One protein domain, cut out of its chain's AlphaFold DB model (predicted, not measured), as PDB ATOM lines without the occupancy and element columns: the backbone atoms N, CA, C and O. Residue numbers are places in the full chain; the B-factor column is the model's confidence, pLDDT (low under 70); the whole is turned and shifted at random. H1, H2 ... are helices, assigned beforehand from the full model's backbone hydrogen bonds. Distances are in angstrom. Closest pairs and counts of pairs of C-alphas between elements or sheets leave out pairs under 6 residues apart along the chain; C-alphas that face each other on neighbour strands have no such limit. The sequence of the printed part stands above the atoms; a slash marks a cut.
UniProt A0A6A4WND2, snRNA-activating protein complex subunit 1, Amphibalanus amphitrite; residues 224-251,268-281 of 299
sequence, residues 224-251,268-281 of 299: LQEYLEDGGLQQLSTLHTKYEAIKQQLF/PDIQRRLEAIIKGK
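AT A GLANCE: This is residues 224 to 251 and 268 to 281 of the 299 residues of the protein "snRNA-activating protein complex subunit 1" of Amphibalanus amphitrite (UniProt A0A6A4WND2). One long helix, H2, reaches out as an arm from a small, thin cluster in which the short helix H1 and the helix H3 lie near its first residues. Residues 238 to 251 of H2 stick out free and make much of the length, while H3 runs opposite ways to H2 and continues away from that arm. The printed part has 42 residues with three named helices, H1, H2 and H3 in chain order, and no named strand; the class is all helix. It is only just loose, close to extended, with a radius of gyration of the C-alphas of 13.5 A and spans of 43 by 20 by 7 A.

IN THESE COORDINATES: H1 is residues 224 to 229, 8.8 A long, and begins at C-alpha 224 (45.435, -38.136, -6.025). A tight link of two residues leads to H2, residues 232 to 251, 28.0 A from first to last C-alpha, starting at (46.488, -36.590, -17.510). H3 is residues 268 to 278, 15.2 A long, and ends at C-alpha 278 (41.612, -44.869, -3.043).

HOW THE PARTS SIT: H1 and H3 only just touch, with 3 pairs of C-alphas within 8 A; the closest C-alphas, those of Leu 228 and Gln 271, are 7.6 A apart. They run opposite ways at a steep tilt of 56 degrees. H1 and H2 are close but not clearly touching, the closest C-alphas being those of Tyr 227 and Leu 233 at 7.9 A, and only just about perpendicular at 72 degrees. H2 and H3 are also close but not clearly touching, with the closest C-alphas, those of Leu 233 and Gln 271, at 7.4 A; they have a shallow tilt of 20 degrees, opposite ways. In H1, H2 and H3 every O i to N i+4 pair is within hydrogen-bond range.

THE WHOLE: The two C-alphas farthest apart, those of Leu 250 and Gly 280, are 42.8 A apart. Residues 252 to 267 are cut out, and C-alphas 251 and 268 are 24.5 A apart across the cut. The mean pLDDT of the printed part is 72.5; residues 224 to 229, 231, 251, 274, 278 and 280 to 281 are under 70.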
ATOM      1  N   LEU A 224      45.322 -37.125  -4.974       59.38
ATOM      2  CA  LEU A 224      45.435 -38.136  -6.025       59.38
ATOM      3  C   LEU A 224      44.144 -38.296  -6.841       59.38
ATOM      4  O   LEU A 224      44.215 -38.756  -7.978       59.38
ATOM      5  N   GLN A 225      42.989 -37.945  -6.276       62.88
ATOM      6  CA  GLN A 225      41.691 -38.018  -6.940       62.88
ATOM      7  C   GLN A 225      41.572 -36.933  -8.018       62.88
ATOM      8  O   GLN A 225      41.219 -37.246  -9.151       62.88
ATOM      9  N   GLU A 226      42.053 -35.718  -7.733       65.62
ATOM     10  CA  GLU A 226      42.178 -34.625  -8.713       65.62
ATOM     11  C   GLU A 226      43.042 -35.039  -9.921       65.62
ATOM     12  O   GLU A 226      42.657 -34.850 -11.072       65.62
ATOM     13  N   TYR A 227      44.173 -35.713  -9.683       62.72
ATOM     14  CA  TYR A 227      45.033 -36.235 -10.759       62.72
ATOM     15  C   TYR A 227      44.402 -37.378 -11.574       62.72
ATOM     16  O   TYR A 227      44.793 -37.600 -12.726       62.72
ATOM     17  N   LEU A 228      43.467 -38.134 -10.989       64.69
ATOM     18  CA  LEU A 228      42.715 -39.172 -11.698       64.69
ATOM     19  C   LEU A 228      41.639 -38.545 -12.599       64.69
ATOM     20  O   LEU A 228      41.415 -39.022 -13.714       64.69
ATOM     21  N   GLU A 229      41.021 -37.464 -12.126       66.75
ATOM     22  CA  GLU A 229      39.939 -36.743 -12.798       66.75
ATOM     23  C   GLU A 229      40.434 -35.822 -13.922       66.75
ATOM     24  O   GLU A 229      39.796 -35.759 -14.973       66.75
ATOM     25  N   ASP A 230      41.614 -35.204 -13.777       71.44
ATOM     26  CA  ASP A 230      42.205 -34.281 -14.768       71.44
ATOM     27  C   ASP A 230      42.641 -34.976 -16.082       71.44
ATOM     28  O   ASP A 230      43.169 -34.369 -17.015       71.44
ATOM     29  N   GLY A 231      42.441 -36.294 -16.201       67.62
ATOM     30  CA  GLY A 231      42.642 -37.037 -17.449       67.62
ATOM     31  C   GLY A 231      44.100 -37.110 -17.928       67.62
ATOM     32  O   GLY A 231      44.375 -37.696 -18.979       67.62
ATOM     33  N   GLY A 232      45.064 -36.588 -17.162       73.94
ATOM     34  CA  GLY A 232      46.488 -36.590 -17.510       73.94
ATOM     35  C   GLY A 232      47.051 -37.998 -17.739       73.94
ATOM     36  O   GLY A 232      47.833 -38.224 -18.665       73.94
ATOM     37  N   LEU A 233      46.582 -38.993 -16.976       72.50
ATOM     38  CA  LEU A 233      46.961 -40.399 -17.174       72.50
ATOM     39  C   LEU A 233      46.408 -40.987 -18.489       72.50
ATOM     40  O   LEU A 233      47.076 -41.805 -19.125       72.50
ATOM     41  N   GLN A 234      45.240 -40.530 -18.957       75.62
ATOM     42  CA  GLN A 234      44.687 -40.929 -20.260       75.62
ATOM     43  C   GLN A 234      45.481 -40.305 -21.415       75.62
ATOM     44  O   GLN A 234      45.748 -40.959 -22.430       75.62
ATOM     45  N   GLN A 235      45.919 -39.054 -21.249       78.06
ATOM     46  CA  GLN A 235      46.818 -38.397 -22.197       78.06
ATOM     47  C   GLN A 235      48.168 -39.121 -22.269       78.06
ATOM     48  O   GLN A 235      48.683 -39.345 -23.365       78.06
ATOM     49  N   LEU A 236      48.706 -39.561 -21.126       79.94
ATOM     50  CA  LEU A 236      49.947 -40.331 -21.065       79.94
ATOM     51  C   LEU A 236      49.822 -41.689 -21.776       79.94
ATOM     52  O   LEU A 236      50.705 -42.034 -22.560       79.94
ATOM     53  N   SER A 237      48.714 -42.420 -21.593       78.00
ATOM     54  CA  SER A 237      48.448 -43.668 -22.336       78.00
ATOM     55  C   SER A 237      48.306 -43.414 -23.846       78.00
ATOM     56  O   SER A 237      48.877 -44.125 -24.680       78.00
ATOM     57  N   THR A 238      47.638 -42.325 -24.232       82.25
ATOM     58  CA  THR A 238      47.519 -41.921 -25.644       82.25
ATOM     59  C   THR A 238      48.883 -41.573 -26.257       82.25
ATOM     60  O   THR A 238      49.158 -41.897 -27.413       82.25
ATOM     61  N   LEU A 239      49.767 -40.919 -25.503       83.25
ATOM     62  CA  LEU A 239      51.135 -40.648 -25.942       83.25
ATOM     63  C   LEU A 239      51.971 -41.925 -26.016       83.25
ATOM     64  O   LEU A 239      52.713 -42.097 -26.979       83.25
ATOM     65  N   HIS A 240      51.826 -42.832 -25.049       80.88
ATOM     66  CA  HIS A 240      52.545 -44.101 -25.024       80.88
ATOM     67  C   HIS A 240      52.186 -44.979 -26.228       80.88
ATOM     68  O   HIS A 240      53.074 -45.462 -26.927       80.88
ATOM     69  N   THR A 241      50.897 -45.108 -26.546       81.19
ATOM     70  CA  THR A 241      50.423 -45.859 -27.722       81.19
ATOM     71  C   THR A 241      50.915 -45.254 -29.037       81.19
ATOM     72  O   THR A 241      51.378 -45.981 -29.917       81.19
ATOM     73  N   LYS A 242      50.895 -43.920 -29.166       81.88
ATOM     74  CA  LYS A 242      51.479 -43.222 -30.325       81.88
ATOM     75  C   LYS A 242      52.988 -43.442 -30.425       81.88
ATOM     76  O   LYS A 242      53.490 -43.719 -31.513       81.88
ATOM     77  N   TYR A 243      53.703 -43.344 -29.308       79.56
ATOM     78  CA  TYR A 243      55.142 -43.575 -29.249       79.56
ATOM     79  C   TYR A 243      55.487 -45.013 -29.644       79.56
ATOM     80  O   TYR A 243      56.341 -45.209 -30.502       79.56
ATOM     81  N   GLU A 244      54.789 -46.013 -29.104       75.75
ATOM     82  CA  GLU A 244      54.988 -47.419 -29.462       75.75
ATOM     83  C   GLU A 244      54.636 -47.697 -30.931       75.75
ATOM     84  O   GLU A 244      55.360 -48.433 -31.595       75.75
ATOM     85  N   ALA A 245      53.608 -47.057 -31.497       80.50
ATOM     86  CA  ALA A 245      53.293 -47.182 -32.922       80.50
ATOM     87  C   ALA A 245      54.414 -46.626 -33.819       80.50
ATOM     88  O   ALA A 245      54.831 -47.286 -34.774       80.50
ATOM     89  N   ILE A 246      54.943 -45.440 -33.498       81.62
ATOM     90  CA  ILE A 246      56.065 -44.824 -34.228       81.62
ATOM     91  C   ILE A 246      57.328 -45.670 -34.062       81.62
ATOM     92  O   ILE A 246      58.013 -45.982 -35.033       81.62
ATOM     93  N   LYS A 247      57.607 -46.106 -32.837       74.44
ATOM     94  CA  LYS A 247      58.716 -46.994 -32.508       74.44
ATOM     95  C   LYS A 247      58.638 -48.282 -33.333       74.44
ATOM     96  O   LYS A 247      59.604 -48.627 -34.004       74.44
ATOM     97  N   GLN A 248      57.482 -48.943 -33.390       73.50
ATOM     98  CA  GLN A 248      57.267 -50.142 -34.212       73.50
ATOM     99  C   GLN A 248      57.456 -49.887 -35.714       73.50
ATOM    100  O   GLN A 248      57.958 -50.763 -36.417       73.50
ATOM    101  N   GLN A 249      57.085 -48.708 -36.223       75.69
ATOM    102  CA  GLN A 249      57.346 -48.332 -37.617       75.69
ATOM    103  C   GLN A 249      58.843 -48.151 -37.894       75.69
ATOM    104  O   GLN A 249      59.324 -48.609 -38.928       75.69
ATOM    105  N   LEU A 250      59.586 -47.555 -36.961       70.62
ATOM    106  CA  LEU A 250      61.035 -47.368 -37.072       70.62
ATOM    107  C   LEU A 250      61.803 -48.697 -36.955       70.62
ATOM    108  O   LEU A 250      62.769 -48.919 -37.682       70.62
ATOM    109  N   PHE A 251      61.342 -49.620 -36.106       66.19
ATOM    110  CA  PHE A 251      61.972 -50.935 -35.926       66.19
ATOM    111  C   PHE A 251      61.717 -51.922 -37.077       66.19
ATOM    112  O   PHE A 251      62.499 -52.850 -37.254       66.19
ATOM    113  N   PRO A 268      47.839 -47.662 -17.439       71.25
ATOM    114  CA  PRO A 268      46.716 -48.415 -16.884       71.25
ATOM    115  C   PRO A 268      47.084 -49.190 -15.612       71.25
ATOM    116  O   PRO A 268      46.218 -49.391 -14.763       71.25
ATOM    117  N   ASP A 269      48.345 -49.607 -15.436       72.81
ATOM    118  CA  ASP A 269      48.778 -50.272 -14.196       72.81
ATOM    119  C   ASP A 269      48.839 -49.283 -13.021       72.81
ATOM    120  O   ASP A 269      48.355 -49.573 -11.926       72.81
ATOM    121  N   ILE A 270      49.346 -48.068 -13.265       74.81
ATOM    122  CA  ILE A 270      49.324 -46.976 -12.285       74.81
ATOM    123  C   ILE A 270      47.879 -46.596 -11.936       74.81
ATOM    124  O   ILE A 270      47.564 -46.489 -10.752       74.81
ATOM    125  N   GLN A 271      46.988 -46.458 -12.926       74.06
ATOM    126  CA  GLN A 271      45.567 -46.154 -12.689       74.06
ATOM    127  C   GLN A 271      44.901 -47.204 -11.796       74.06
ATOM    128  O   GLN A 271      44.303 -46.858 -10.780       74.06
ATOM    129  N   ARG A 272      45.079 -48.496 -12.096       75.00
ATOM    130  CA  ARG A 272      44.506 -49.585 -11.287       75.00
ATOM    131  C   ARG A 272      45.024 -49.594  -9.853       75.00
ATOM    132  O   ARG A 272      44.250 -49.818  -8.923       75.00
ATOM    133  N   ARG A 273      46.324 -49.357  -9.655       73.00
ATOM    134  CA  ARG A 273      46.933 -49.315  -8.314       73.00
ATOM    135  C   ARG A 273      46.429 -48.123  -7.507       73.00
ATOM    136  O   ARG A 273      46.128 -48.283  -6.330       73.00
ATOM    137  N   LEU A 274      46.303 -46.957  -8.136       69.31
ATOM    138  CA  LEU A 274      45.774 -45.759  -7.486       69.31
ATOM    139  C   LEU A 274      44.293 -45.923  -7.126       69.31
ATOM    140  O   LEU A 274      43.920 -45.645  -5.991       69.31
ATOM    141  N   GLU A 275      43.470 -46.476  -8.020       74.19
ATOM    142  CA  GLU A 275      42.065 -46.788  -7.724       74.19
ATOM    143  C   GLU A 275      41.908 -47.805  -6.582       74.19
ATOM    144  O   GLU A 275      40.988 -47.691  -5.770       74.19
ATOM    145  N   ALA A 276      42.801 -48.797  -6.492       74.25
ATOM    146  CA  ALA A 276      42.798 -49.775  -5.404       74.25
ATOM    147  C   ALA A 276      43.149 -49.141  -4.047       74.25
ATOM    148  O   ALA A 276      42.529 -49.480  -3.036       74.25
ATOM    149  N   ILE A 277      44.097 -48.197  -4.041       71.31
ATOM    150  CA  ILE A 277      44.504 -47.436  -2.853       71.31
ATOM    151  C   ILE A 277      43.380 -46.493  -2.403       71.31
ATOM    152  O   ILE A 277      43.057 -46.472  -1.218       71.31
ATOM    153  N   ILE A 278      42.734 -45.781  -3.335       66.31
ATOM    154  CA  ILE A 278      41.612 -44.869  -3.043       66.31
ATOM    155  C   ILE A 278      40.400 -45.641  -2.491       66.31
ATOM    156  O   ILE A 278      39.764 -45.198  -1.542       66.31
ATOM    157  N   LYS A 279      40.115 -46.847  -3.003       72.56
ATOM    158  CA  LYS A 279      39.027 -47.718  -2.505       72.56
ATOM    159  C   LYS A 279      39.386 -48.512  -1.235       72.56
ATOM    160  O   LYS A 279      38.615 -49.383  -0.829       72.56
ATOM    161  N   GLY A 280      40.547 -48.267  -0.623       57.00
ATOM    162  CA  GLY A 280      40.946 -48.875   0.652       57.00
ATOM    163  C   GLY A 280      41.270 -50.375   0.602       57.00
ATOM    164  O   GLY A 280      41.264 -51.037   1.641       57.00
ATOM    165  N   LYS A 281      41.561 -50.955  -0.574       52.16
ATOM    166  CA  LYS A 281      41.976 -52.366  -0.688       52.16
ATOM    167  C   LYS A 281      43.501 -52.483  -0.690       52.16
ATOM    168  O   LYS A 281      44.178 -51.933  -1.550       52.16
TER     169      LYS A 281